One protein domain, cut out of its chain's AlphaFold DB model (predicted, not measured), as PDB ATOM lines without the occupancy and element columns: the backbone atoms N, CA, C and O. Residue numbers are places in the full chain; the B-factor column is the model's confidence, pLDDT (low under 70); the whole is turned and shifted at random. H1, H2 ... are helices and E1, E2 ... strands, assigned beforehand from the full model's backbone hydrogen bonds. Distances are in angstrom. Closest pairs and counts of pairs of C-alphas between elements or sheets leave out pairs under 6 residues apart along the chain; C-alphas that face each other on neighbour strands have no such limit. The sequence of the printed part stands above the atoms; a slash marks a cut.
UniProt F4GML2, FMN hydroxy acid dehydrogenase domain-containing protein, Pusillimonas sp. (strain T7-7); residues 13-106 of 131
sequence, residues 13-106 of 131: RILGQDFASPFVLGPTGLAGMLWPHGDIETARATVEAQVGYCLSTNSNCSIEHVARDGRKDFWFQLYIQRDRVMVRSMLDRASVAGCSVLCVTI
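AT A GLANCE: This is residues 13 to 106 of the 131 residues of the protein "FMN hydroxy acid dehydrogenase domain-containing protein" of Pusillimonas sp. (strain T7-7) (UniProt F4GML2). A small parallel sheet of three strands has H3 over E3 and E4, while H1 sits at the edge strand E2 and H2 bridges the two helices; residues 24 to 25 of the long link before H1 pair beside E2. The short strand E1 lies off the start of E2, far from the other elements, and residues 81 to 86 stick out at the opposite end. The 94 printed residues, with helices and strands mixed, run E1 H1 E2 H2 E3 H3 E4. The sheet's order is E2 E3 E4. The whole is compact, with a radius of gyration of the C-alphas of 12.6 A and spans of 38, 31 and 24 A.

HOW THE PARTS SIT: Start at E1, residues 17 to 19, which pairs with no named strand; residues 13 to 14 pair antiparallel with its residues 17 to 18. Its closest C-alpha pair with E2, residues 52 to 55, is Phe 19 and Gly 52, 6.8 A apart. H1, residues 38 to 48, only grazes the sheet with residues 39 to 47; its closest C-alphas to E2 are Thr 46 and Tyr 53, 6.3 A. Next comes H2, residues 63 to 69, not on the sheet. It touches H1 at a steep tilt of 54 degrees, the same way, closest at the C-alphas of Ile 40 and Val 66, 5.5 A. E3, residues 75 to 79, is parallel to E2 at 34 degrees; look for N 55 and O 75, 2.8 A apart. H3, residues 84 to 96, is on the sheet at a height of 10.1 A, along E3 at 5 degrees on the local plane. H3 touches H2 with residues 93 to 94 alone, closest at the C-alphas of Ile 63 and Ala 94, 6.5 A. E4, residues 101 to 105, is parallel to E3 at 26 degrees, with N 103 and O 76 at 2.8 A. E2, H2, E3 and E3, H3, E4 are strand-helix-strand units, two parallel neighbour strands joined through a helix, with right-handed crossovers. In H1, H2 and H3 every O i to N i+4 pair is within hydrogen-bond range.

IN THESE COORDINATES: Find C-alpha 17 at (42.643, 198.305, 322.368), where E1 begins its 6.6 A. H1 covers 15.3 A, E2 10.2 A and H2 10.2 A. E3 covers 13.5 A. Find C-alpha 84 at (43.775, 223.791, 308.380); from there H3 runs 18.1 A. E4 covers 12.9 A and ends at C-alpha 105, (44.722, 219.310, 322.852).

THE WHOLE: The two C-alphas farthest apart, those of Ala 20 and Asp 83, are 37.8 A apart. The printed part has no cut. The link from E1 to H1, 18 residues, is long. Mean pLDDT of the printed part is 92.2, and no printed residue is under 70.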
ATOM      1  N   ARG A  13      40.842 197.384 328.675       95.94
ATOM      2  CA  ARG A  13      40.519 197.735 327.298       95.94
ATOM      3  C   ARG A  13      40.214 199.225 327.217       95.94
ATOM      4  O   ARG A  13      39.250 199.684 327.827       95.94
ATOM      5  N   ILE A  14      41.018 199.976 326.471       94.88
ATOM      6  CA  ILE A  14      40.927 201.436 326.362       94.88
ATOM      7  C   ILE A  14      40.780 201.804 324.885       94.88
ATOM      8  O   ILE A  14      41.618 201.439 324.067       94.88
ATOM      9  N   LEU A  15      39.695 202.508 324.537       93.56
ATOM     10  CA  LEU A  15      39.410 202.983 323.169       93.56
ATOM     11  C   LEU A  15      39.576 201.893 322.089       93.56
ATOM     12  O   LEU A  15      40.150 202.115 321.027       93.56
ATOM     13  N   GLY A  16      39.078 200.689 322.386       91.31
ATOM     14  CA  GLY A  16      39.082 199.555 321.460       91.31
ATOM     15  C   GLY A  16      40.319 198.654 321.515       91.31
ATOM     16  O   GLY A  16      40.255 197.576 320.926       91.31
ATOM     17  N   GLN A  17      41.362 199.024 322.267       93.25
ATOM     18  CA  GLN A  17      42.643 198.305 322.368       93.25
ATOM     19  C   GLN A  17      42.844 197.679 323.749       93.25
ATOM     20  O   GLN A  17      42.465 198.275 324.756       93.25
ATOM     21  N   ASP A  18      43.439 196.487 323.798       95.19
ATOM     22  CA  ASP A  18      43.751 195.773 325.039       95.19
ATOM     23  C   ASP A  18      45.187 196.078 325.493       95.19
ATOM     24  O   ASP A  18      46.139 195.897 324.734       95.19
ATOM     25  N   PHE A  19      45.345 196.511 326.745       96.00
ATOM     26  CA  PHE A  19      46.638 196.827 327.360       96.00
ATOM     27  C   PHE A  19      46.865 196.004 328.627       96.00
ATOM     28  O   PHE A  19      45.914 195.631 329.317       96.00
ATOM     29  N   ALA A  20      48.129 195.751 328.975       96.38
ATOM     30  CA  ALA A  20      48.506 195.010 330.181       96.38
ATOM     31  C   ALA A  20      48.269 195.798 331.481       96.38
ATOM     32  O   ALA A  20      48.130 195.197 332.549       96.38
ATOM     33  N   SER A  21      48.168 197.128 331.396       95.81
ATOM     34  CA  SER A  21      47.936 198.028 332.530       95.81
ATOM     35  C   SER A  21      47.025 199.201 332.124       95.81
ATOM     36  O   SER A  21      46.965 199.525 330.934       95.81
ATOM     37  N   PRO A  22      46.308 199.866 333.053       95.12
ATOM     38  CA  PRO A  22      45.268 200.834 332.722       95.12
ATOM     39  C   PRO A  22      45.847 202.247 332.556       95.12
ATOM     40  O   PRO A  22      45.309 203.216 333.090       95.12
ATOM     41  N   PHE A  23      46.969 202.371 331.849       94.06
ATOM     42  CA  PHE A  23      47.593 203.657 331.566       94.06
ATOM     43  C   PHE A  23      48.198 203.701 330.164       94.06
ATOM     44  O   PHE A  23      48.492 202.685 329.536       94.06
ATOM     45  N   VAL A  24      48.368 204.927 329.681       94.69
ATOM     46  CA  VAL A  24      48.904 205.256 328.362       94.69
ATOM     47  C   VAL A  24      49.969 206.313 328.574       94.69
ATOM     48  O   VAL A  24      49.768 207.246 329.355       94.69
ATOM     49  N   LEU A  25      51.101 206.182 327.889       95.19
ATOM     50  CA  LEU A  25      52.111 207.221 327.933       95.19
ATOM     51  C   LEU A  25      51.608 208.456 327.181       95.19
ATOM     52  O   LEU A  25      51.303 208.396 325.987       95.19
ATOM     53  N   GLY A  26      51.501 209.562 327.914       93.12
ATOM     54  CA  GLY A  26      50.992 210.820 327.391       93.12
ATOM     55  C   GLY A  26      51.914 211.461 326.347       93.12
ATOM     56  O   GLY A  26      53.118 211.188 326.317       93.12
ATOM     57  N   PRO A  27      51.358 212.356 325.512       93.19
ATOM     58  CA  PRO A  27      52.097 213.021 324.451       93.19
ATOM     59  C   PRO A  27      53.172 213.932 325.032       93.19
ATOM     60  O   PRO A  27      52.888 214.995 325.582       93.19
ATOM     61  N   THR A  28      54.423 213.511 324.873       90.12
ATOM     62  CA  THR A  28      55.597 214.261 325.315       90.12
ATOM     63  C   THR A  28      56.359 214.723 324.086       90.12
ATOM     64  O   THR A  28      56.905 213.916 323.341       90.12
ATOM     65  N   GLY A  29      56.343 216.031 323.836       86.25
ATOM     66  CA  GLY A  29      57.116 216.622 322.748       86.25
ATOM     67  C   GLY A  29      58.607 216.672 323.077       86.25
ATOM     68  O   GLY A  29      58.994 216.665 324.243       86.25
ATOM     69  N   LEU A  30      59.427 216.810 322.037       87.75
ATOM     70  CA  LEU A  30      60.865 217.063 322.142       87.75
ATOM     71  C   LEU A  30      61.675 215.970 322.868       87.75
ATOM     72  O   LEU A  30      62.731 216.259 323.431       87.75
ATOM     73  N   ALA A  31      61.223 214.711 322.851       89.94
ATOM     74  CA  ALA A  31      61.953 213.605 323.480       89.94
ATOM     75  C   ALA A  31      63.363 213.420 322.884       89.94
ATOM     76  O   ALA A  31      64.302 213.067 323.600       89.94
ATOM     77  N   GLY A  32      63.531 213.753 321.600       88.69
ATOM     78  CA  GLY A  32      64.821 213.784 320.909       88.69
ATOM     79  C   GLY A  32      65.849 214.753 321.509       88.69
ATOM     80  O   GLY A  32      67.044 214.578 321.288       88.69
ATOM     81  N   MET A  33      65.417 215.756 322.285       90.19
ATOM     82  CA  MET A  33      66.328 216.656 323.005       90.19
ATOM     83  C   MET A  33      66.950 216.013 324.248       90.19
ATOM     84  O   MET A  33      68.004 216.462 324.690       90.19
ATOM     85  N   LEU A  34      66.298 214.998 324.829       91.12
ATOM     86  CA  LEU A  34      66.818 214.276 325.992       91.12
ATOM     87  C   LEU A  34      67.665 213.071 325.577       91.12
ATOM     88  O   LEU A  34      68.662 212.772 326.230       91.12
ATOM     89  N   TRP A  35      67.264 212.377 324.511       92.56
ATOM     90  CA  TRP A  35      67.929 211.166 324.041       92.56
ATOM     91  C   TRP A  35      67.816 211.027 322.515       92.56
ATOM     92  O   TRP A  35      66.738 211.289 321.970       92.56
ATOM     93  N   PRO A  36      68.872 210.583 321.803       91.50
ATOM     94  CA  PRO A  36      68.795 210.320 320.367       91.50
ATOM     95  C   PRO A  36      67.640 209.371 320.032       91.50
ATOM     96  O   PRO A  36      67.534 208.295 320.608       91.50
ATOM     97  N   HIS A  37      66.768 209.763 319.100       90.44
ATOM     98  CA  HIS A  37      65.575 208.984 318.730       90.44
ATOM     99  C   HIS A  37      64.609 208.702 319.896       90.44
ATOM    100  O   HIS A  37      63.870 207.720 319.855       90.44
ATOM    101  N   GLY A  38      64.576 209.571 320.914       92.44
ATOM    102  CA  GLY A  38      63.789 209.364 322.132       92.44
ATOM    103  C   GLY A  38      62.324 208.986 321.892       92.44
ATOM    104  O   GLY A  38      61.811 208.115 322.586       92.44
ATOM    105  N   ASP A  39      61.660 209.558 320.883       93.06
ATOM    106  CA  ASP A  39      60.278 209.198 320.534       93.06
ATOM    107  C   ASP A  39      60.135 207.728 320.088       93.06
ATOM    108  O   ASP A  39      59.199 207.041 320.494       93.06
ATOM    109  N   ILE A  40      61.083 207.226 319.289       93.88
ATOM    110  CA  ILE A  40      61.084 205.849 318.771       93.88
ATOM    111  C   ILE A  40      61.422 204.867 319.887       93.88
ATOM    112  O   ILE A  40      60.725 203.868 320.050       93.88
ATOM    113  N   GLU A  41      62.455 205.159 320.679       94.75
ATOM    114  CA  GLU A  41      62.843 204.301 321.804       94.75
ATOM    115  C   GLU A  41      61.722 204.216 322.845       94.75
ATOM    116  O   GLU A  41      61.403 203.141 323.349       94.75
ATOM    117  N   THR A  42      61.033 205.331 323.086       94.69
ATOM    118  CA  THR A  42      59.841 205.354 323.936       94.69
ATOM    119  C   THR A  42      58.722 204.496 323.345       94.69
ATOM    120  O   THR A  42      58.127 203.686 324.056       94.69
ATOM    121  N   ALA A  43      58.445 204.622 322.043       94.62
ATOM    122  CA  ALA A  43      57.442 203.800 321.375       94.62
ATOM    123  C   ALA A  43      57.764 202.298 321.501       94.62
ATOM    124  O   ALA A  43      56.879 201.524 321.866       94.62
ATOM    125  N   ARG A  44      59.025 201.889 321.312       95.38
ATOM    126  CA  ARG A  44      59.474 200.497 321.509       95.38
ATOM    127  C   ARG A  44      59.276 200.024 322.944       95.38
ATOM    128  O   ARG A  44      58.668 198.979 323.157       95.38
ATOM    129  N   ALA A  45      59.679 200.831 323.924       95.38
ATOM    130  CA  ALA A  45      59.487 200.510 325.335       95.38
ATOM    131  C   ALA A  45      58.001 200.302 325.683       95.38
ATOM    132  O   ALA A  45      57.652 199.404 326.447       95.38
ATOM    133  N   THR A  46      57.093 201.087 325.089       95.56
ATOM    134  CA  THR A  46      55.649 200.888 325.305       95.56
ATOM    135  C   THR A  46      55.088 199.622 324.655       95.56
ATOM    136  O   THR A  46      54.100 199.084 325.157       95.56
ATOM    137  N   VAL A  47      55.703 199.133 323.571       95.19
ATOM    138  CA  VAL A  47      55.361 197.838 322.964       95.19
ATOM    139  C   VAL A  47      55.777 196.705 323.899       95.19
ATOM    140  O   VAL A  47      54.955 195.842 324.196       95.19
ATOM    141  N   GLU A  48      57.005 196.748 324.422       95.31
ATOM    142  CA  GLU A  48      57.509 195.757 325.384       95.31
ATOM    143  C   GLU A  48      56.668 195.720 326.668       95.31
ATOM    144  O   GLU A  48      56.310 194.648 327.150       95.31
ATOM    145  N   ALA A  49      56.288 196.890 327.188       95.12
ATOM    146  CA  ALA A  49      55.440 197.008 328.373       95.12
ATOM    147  C   ALA A  49      53.945 196.741 328.102       95.12
ATOM    148  O   ALA A  49      53.157 196.691 329.046       95.12
ATOM    149  N   GLN A  50      53.536 196.587 326.836       95.31
ATOM    150  CA  GLN A  50      52.141 196.394 326.416       95.31
ATOM    151  C   GLN A  50      51.172 197.464 326.961       95.31
ATOM    152  O   GLN A  50      50.036 197.171 327.347       95.31
ATOM    153  N   VAL A  51      51.618 198.718 326.998       95.56
ATOM    154  CA  VAL A  51      50.823 199.890 327.413       95.56
ATOM    155  C   VAL A  51      50.588 200.804 326.225       95.56
ATOM    156  O   VAL A  51      51.278 200.670 325.220       95.56
ATOM    157  N   GLY A  52      49.632 201.728 326.294       94.69
ATOM    158  CA  GLY A  52      49.391 202.649 325.181       94.69
ATOM    159  C   GLY A  52      50.498 203.699 325.025       94.69
ATOM    160  O   GLY A  52      51.202 204.026 325.981       94.69
ATOM    161  N   TYR A  53      50.607 204.275 323.829       95.62
ATOM    162  CA  TYR A  53      51.532 205.368 323.520       95.62
ATOM    163  C   TYR A  53      50.836 206.443 322.698       95.62
ATOM    164  O   TYR A  53      50.218 206.130 321.683       95.62
ATOM    165  N   CYS A  54      50.961 207.700 323.122       95.94
ATOM    166  CA  CYS A  54      50.462 208.856 322.395       95.94
ATOM    167  C   CYS A  54      51.627 209.719 321.900       95.94
ATOM    168  O   CYS A  54      52.392 210.263 322.695       95.94
ATOM    169  N   LEU A  55      51.763 209.852 320.582       94.75
ATOM    170  CA  LEU A  55      52.786 210.664 319.932       94.75
ATOM    171  C   LEU A  55      52.372 212.140 319.921       94.75
ATOM    172  O   LEU A  55      51.251 212.463 319.539       94.75
ATOM    173  N   SER A  56      53.278 213.051 320.283       93.31
ATOM    174  CA  SER A  56      53.004 214.494 320.240       93.31
ATOM    175  C   SER A  56      53.129 215.081 318.830       93.31
ATOM    176  O   SER A  56      54.015 214.694 318.072       93.31
ATOM    177  N   THR A  57      52.338 216.118 318.513       89.88
ATOM    178  CA  THR A  57      52.582 216.951 317.317       89.88
ATOM    179  C   THR A  57      53.972 217.596 317.350       89.88
ATOM    180  O   THR A  57      54.551 217.862 316.304       89.88
ATOM    181  N   ASN A  58      54.510 217.860 318.547       87.19
ATOM    182  CA  ASN A  58      55.819 218.485 318.746       87.19
ATOM    183  C   ASN A  58      56.934 217.445 318.974       87.19
ATOM    184  O   ASN A  58      57.851 217.660 319.769       87.19
ATOM    185  N   SER A  59      56.807 216.277 318.344       88.56
ATOM    186  CA  SER A  59      57.824 215.224 318.343       88.56
ATOM    187  C   SER A  59      59.017 215.604 317.456       88.56
ATOM    188  O   SER A  59      58.871 216.371 316.502       88.56
ATOM    189  N   ASN A  60      60.209 215.071 317.751       89.19
ATOM    190  CA  ASN A  60      61.373 215.236 316.873       89.19
ATOM    191  C   ASN A  60      61.430 214.177 315.764       89.19
ATOM    192  O   ASN A  60      62.167 214.354 314.794       89.19
ATOM    193  N   CYS A  61      60.672 213.088 315.896       89.00
ATOM    194  CA  CYS A  61      60.580 212.039 314.887       89.00
ATOM    195  C   CYS A  61      59.328 212.230 314.022       89.00
ATOM    196  O   CYS A  61      58.310 212.756 314.471       89.00
ATOM    197  N   SER A  62      59.389 211.799 312.760       91.56
ATOM    198  CA  SER A  62      58.211 211.839 311.891       91.56
ATOM    199  C   SER A  62      57.217 210.735 312.270       91.56
ATOM    200  O   SER A  62      57.610 209.676 312.763       91.56
ATOM    201  N   ILE A  63      55.932 210.969 311.990       92.56
ATOM    202  CA  ILE A  63      54.848 210.001 312.227       92.56
ATOM    203  C   ILE A  63      55.163 208.664 311.538       92.56
ATOM    204  O   ILE A  63      54.995 207.601 312.127       92.56
ATOM    205  N   GLU A  64      55.677 208.714 310.309       93.44
ATOM    206  CA  GLU A  64      56.023 207.537 309.504       93.44
ATOM    207  C   GLU A  64      57.186 206.755 310.111       93.44
ATOM    208  O   GLU A  64      57.193 205.528 310.079       93.44
ATOM    209  N   HIS A  65      58.169 207.458 310.675       92.62
ATOM    210  CA  HIS A  65      59.320 206.823 311.304       92.62
ATOM    211  C   HIS A  65      58.895 206.090 312.581       92.62
ATOM    212  O   HIS A  65      59.267 204.938 312.782       92.62
ATOM    213  N   VAL A  66      58.045 206.718 313.403       92.75
ATOM    214  CA  VAL A  66      57.461 206.074 314.589       92.75
ATOM    215  C   VAL A  66      56.616 204.864 314.185       92.75
ATOM    216  O   VAL A  66      56.749 203.806 314.796       92.75
ATOM    217  N   ALA A  67      55.818 204.981 313.122       92.88
ATOM    218  CA  ALA A  67      55.000 203.884 312.605       92.88
ATOM    219  C   ALA A  67      55.825 202.693 312.091       92.88
ATOM    220  O   ALA A  67      55.435 201.535 312.255       92.88
ATOM    221  N   ARG A  68      56.967 202.979 311.454       92.50
ATOM    222  CA  ARG A  68      57.859 201.971 310.875       92.50
ATOM    223  C   ARG A  68      58.714 201.277 311.933       92.50
ATOM    224  O   ARG A  68      58.756 200.051 311.952       92.50
ATOM    225  N   ASP A  69      59.378 202.054 312.787       91.44
ATOM    226  CA  ASP A  69      60.475 201.564 313.636       91.44
ATOM    227  C   ASP A  69      60.142 201.543 315.132       91.44
ATOM    228  O   ASP A  69      60.941 201.039 315.925       91.44
ATOM    229  N   GLY A  70      58.997 202.109 315.519       89.06
ATOM    230  CA  GLY A  70      58.517 202.164 316.898       89.06
ATOM    231  C   GLY A  70      57.309 201.263 317.133       89.06
ATOM    232  O   GLY A  70      57.408 200.260 317.835       89.06
ATOM    233  N   ARG A  71      56.149 201.645 316.584       90.12
ATOM    234  CA  ARG A  71      54.841 201.073 316.936       90.12
ATOM    235  C   ARG A  71      53.790 201.298 315.845       90.12
ATOM    236  O   ARG A  71      53.759 202.376 315.273       90.12
ATOM    237  N   LYS A  72      52.871 200.346 315.620       83.25
ATOM    238  CA  LYS A  72      51.817 200.431 314.577       83.25
ATOM    239  C   LYS A  72      50.422 200.850 315.072       83.25
ATOM    240  O   LYS A  72      49.576 201.184 314.256       83.25
ATOM    241  N   ASP A  73      50.181 200.836 316.379       86.88
ATOM    242  CA  ASP A  73      48.888 201.074 317.049       86.88
ATOM    243  C   ASP A  73      48.913 202.308 317.975       86.88
ATOM    244  O   ASP A  73      48.142 202.416 318.925       86.88
ATOM    245  N   PHE A  74      49.807 203.261 317.720       92.44
ATOM    246  CA  PHE A  74      49.935 204.455 318.554       92.44
ATOM    247  C   PHE A  74      48.755 205.420 318.387       92.44
ATOM    248  O   PHE A  74      48.032 205.421 317.389       92.44
ATOM    249  N   TRP A  75      48.572 206.260 319.399       95.50
ATOM    250  CA  TRP A  75      47.655 207.390 319.381       95.50
ATOM    251  C   TRP A  75      48.412 208.633 318.925       95.50
ATOM    252  O   TRP A  75      49.617 208.749 319.150       95.50
ATOM    253  N   PHE A  76      47.724 209.589 318.316       95.75
ATOM    254  CA  PHE A  76      48.340 210.827 317.849       95.75
ATOM    255  C   PHE A  76      47.706 212.028 318.533       95.75
ATOM    256  O   PHE A  76      46.490 212.201 318.505       95.75
ATOM    257  N   GLN A  77      48.535 212.876 319.133       95.44
ATOM    258  CA  GLN A  77      48.115 214.139 319.711       95.44
ATOM    259  C   GLN A  77      48.229 215.262 318.685       95.44
ATOM    260  O   GLN A  77      49.265 215.430 318.041       95.44
ATOM    261  N   LEU A  78      47.167 216.064 318.581       92.69
ATOM    262  CA  LEU A  78      47.062 217.213 317.692       92.69
ATOM    263  C   LEU A  78      46.867 218.510 318.486       92.69
ATOM    264  O   LEU A  78      45.863 218.684 319.183       92.69
ATOM    265  N   TYR A  79      47.782 219.460 318.294       88.12
ATOM    266  CA  TYR A  79      47.528 220.870 318.583       88.12
ATOM    267  C   TYR A  79      46.722 221.499 317.449       88.12
ATOM    268  O   TYR A  79      47.101 221.392 316.281       88.12
ATOM    269  N   ILE A  80      45.634 222.199 317.777       82.31
ATOM    270  CA  ILE A  80      44.821 222.896 316.775       82.31
ATOM    271  C   ILE A  80      45.611 224.092 316.232       82.31
ATOM    272  O   ILE A  80      45.590 225.186 316.792       82.31
ATOM    273  N   GLN A  81      46.301 223.886 315.112       80.25
ATOM    274  CA  GLN A  81      46.983 224.953 314.383       80.25
ATOM    275  C   GLN A  81      45.977 225.790 313.588       80.25
ATOM    276  O   GLN A  81      44.938 225.292 313.146       80.25
ATOM    277  N   ARG A  82      46.284 227.078 313.379       83.50
ATOM    278  CA  ARG A  82      45.432 227.988 312.592       83.50
ATOM    279  C   ARG A  82      45.303 227.527 311.138       83.50
ATOM    280  O   ARG A  82      44.220 227.630 310.565       83.50
ATOM    281  N   ASP A  83      46.384 226.999 310.570       89.62
ATOM    282  CA  ASP A  83      46.404 226.453 309.218       89.62
ATOM    283  C   ASP A  83      45.735 225.071 309.168       89.62
ATOM    284  O   ASP A  83      46.255 224.068 309.663       89.62
ATOM    285  N   ARG A  84      44.556 225.022 308.543       89.38
ATOM    286  CA  ARG A  84      43.775 223.791 308.380       89.38
ATOM    287  C   ARG A  84      44.362 222.841 307.343       89.38
ATOM    288  O   ARG A  84      44.118 221.645 307.454       89.38
ATOM    289  N   VAL A  85      45.132 223.336 306.375       91.94
ATOM    290  CA  VAL A  85      45.786 222.497 305.361       91.94
ATOM    291  C   VAL A  85      46.887 221.673 306.018       91.94
ATOM    292  O   VAL A  85      46.953 220.461 305.818       91.94
ATOM    293  N   MET A  86      47.685 222.298 306.888       88.19
ATOM    294  CA  MET A  86      48.694 221.594 307.681       88.19
ATOM    295  C   MET A  86      48.064 220.542 308.602       88.19
ATOM    296  O   MET A  86      48.519 219.400 308.628       88.19
ATOM    297  N   VAL A  87      46.989 220.897 309.315       91.31
ATOM    298  CA  VAL A  87      46.268 219.946 310.178       91.31
ATOM    299  C   VAL A  87      45.731 218.767 309.368       91.31
ATOM    300  O   VAL A  87      45.918 217.622 309.769       91.31
ATOM    301  N   ARG A  88      45.108 219.029 308.212       92.25
ATOM    302  CA  ARG A  88      44.603 217.985 307.312       92.25
ATOM    303  C   ARG A  88      45.726 217.042 306.883       92.25
ATOM    304  O   ARG A  88      45.589 215.838 307.043       92.25
ATOM    305  N   SER A  89      46.852 217.596 306.439       92.75
ATOM    306  CA  SER A  89      48.034 216.826 306.045       92.75
ATOM    307  C   SER A  89      48.557 215.941 307.185       92.75
ATOM    308  O   SER A  89      48.855 214.771 306.965       92.75
ATOM    309  N   MET A  90      48.620 216.452 308.420       92.19
ATOM    310  CA  MET A  90      49.030 215.657 309.586       92.19
ATOM    311  C   MET A  90      48.049 214.523 309.896       92.19
ATOM    312  O   MET A  90      48.485 213.414 310.193       92.19
ATOM    313  N   LEU A  91      46.743 214.786 309.813       93.19
ATOM    314  CA  LEU A  91      45.709 213.777 310.039       93.19
ATOM    315  C   LEU A  91      45.737 212.684 308.971       93.19
ATOM    316  O   LEU A  91      45.671 211.507 309.316       93.19
ATOM    317  N   ASP A  92      45.890 213.056 307.701       94.44
ATOM    318  CA  ASP A  92      45.986 212.098 306.599       94.44
ATOM    319  C   ASP A  92      47.232 211.209 306.778       94.44
ATOM    320  O   ASP A  92      47.148 209.986 306.676       94.44
ATOM    321  N   ARG A  93      48.375 211.798 307.160       93.81
ATOM    322  CA  ARG A  93      49.608 211.053 307.478       93.81
ATOM    323  C   ARG A  93      49.438 210.123 308.677       93.81
ATOM    324  O   ARG A  93      49.849 208.970 308.607       93.81
ATOM    325  N   ALA A  94      48.813 210.593 309.756       92.88
ATOM    326  CA  ALA A  94      48.518 209.772 310.929       92.88
ATOM    327  C   ALA A  94      47.577 208.608 310.586       92.88
ATOM    328  O   ALA A  94      47.808 207.484 311.027       92.88
ATOM    329  N   SER A  95      46.564 208.852 309.751       92.19
ATOM    330  CA  SER A  95      45.646 207.818 309.277       92.19
ATOM    331  C   SER A  95      46.367 206.761 308.439       92.19
ATOM    332  O   SER A  95      46.158 205.571 308.658       92.19
ATOM    333  N   VAL A  96      47.230 207.171 307.503       93.69
ATOM    334  CA  VAL A  96      48.031 206.247 306.677       93.69
ATOM    335  C   VAL A  96      49.025 205.455 307.531       93.69
ATOM    336  O   VAL A  96      49.264 204.279 307.274       93.69
ATOM    337  N   ALA A  97      49.569 206.078 308.574       92.12
ATOM    338  CA  ALA A  97      50.481 205.452 309.524       92.12
ATOM    339  C   ALA A  97      49.810 204.444 310.482       92.12
ATOM    340  O   ALA A  97      50.513 203.803 311.261       92.12
ATOM    341  N   GLY A  98      48.482 204.286 310.427       88.81
ATOM    342  CA  GLY A  98      47.742 203.329 311.256       88.81
ATOM    343  C   GLY A  98      47.351 203.853 312.639       88.81
ATOM    344  O   GLY A  98      47.020 203.063 313.519       88.81
ATOM    345  N   CYS A  99      47.367 205.173 312.846       91.75
ATOM    346  CA  CYS A  99      46.947 205.767 314.109       91.75
ATOM    347  C   CYS A  99      45.484 205.418 314.424       91.75
ATOM    348  O   CYS A  99      44.578 205.678 313.630       91.75
ATOM    349  N   SER A 100      45.261 204.845 315.606       89.62
ATOM    350  CA  SER A 100      43.958 204.326 316.035       89.62
ATOM    351  C   SER A 100      43.094 205.370 316.745       89.62
ATOM    352  O   SER A 100      41.866 205.292 316.711       89.62
ATOM    353  N   VAL A 101      43.724 206.349 317.400       94.75
ATOM    354  CA  VAL A 101      43.058 207.343 318.251       94.75
ATOM    355  C   VAL A 101      43.697 208.713 318.058       94.75
ATOM    356  O   VAL A 101      44.916 208.863 318.131       94.75
ATOM    357  N   LEU A 102      42.856 209.734 317.892       94.50
ATOM    358  CA  LEU A 102      43.265 211.135 317.856       94.50
ATOM    359  C   LEU A 102      42.992 211.814 319.206       94.50
ATOM    360  O   LEU A 102      41.844 211.902 319.642       94.50
ATOM    361  N   CYS A 103      44.030 212.354 319.839       94.75
ATOM    362  CA  CYS A 103      43.935 213.161 321.052       94.75
ATOM    363  C   CYS A 103      44.036 214.651 320.701       94.75
ATOM    364  O   CYS A 103      45.095 215.136 320.312       94.75
ATOM    365  N   VAL A 104      42.947 215.405 320.845       93.56
ATOM    366  CA  VAL A 104      42.941 216.842 320.530       93.56
ATOM    367  C   VAL A 104      43.247 217.654 321.784       93.56
ATOM    368  O   VAL A 104      42.522 217.578 322.774       93.56
ATOM    369  N   THR A 105      44.306 218.457 321.734       91.25
ATOM    370  CA  THR A 105      44.722 219.310 322.852       91.25
ATOM    371  C   THR A 105      44.071 220.687 322.734       91.25
ATOM    372  O   THR A 105      44.364 221.436 321.800       91.25
ATOM    373  N   ILE A 106      43.172 221.005 323.673       90.50
ATOM    374  CA  ILE A 106      42.356 222.238 323.690       90.50
ATOM    375  C   ILE A 106      42.691 223.192 324.849       90.50
ATOM    376  O   ILE A 106      42.119 224.273 324.942       90.50
TER     377      ILE A 106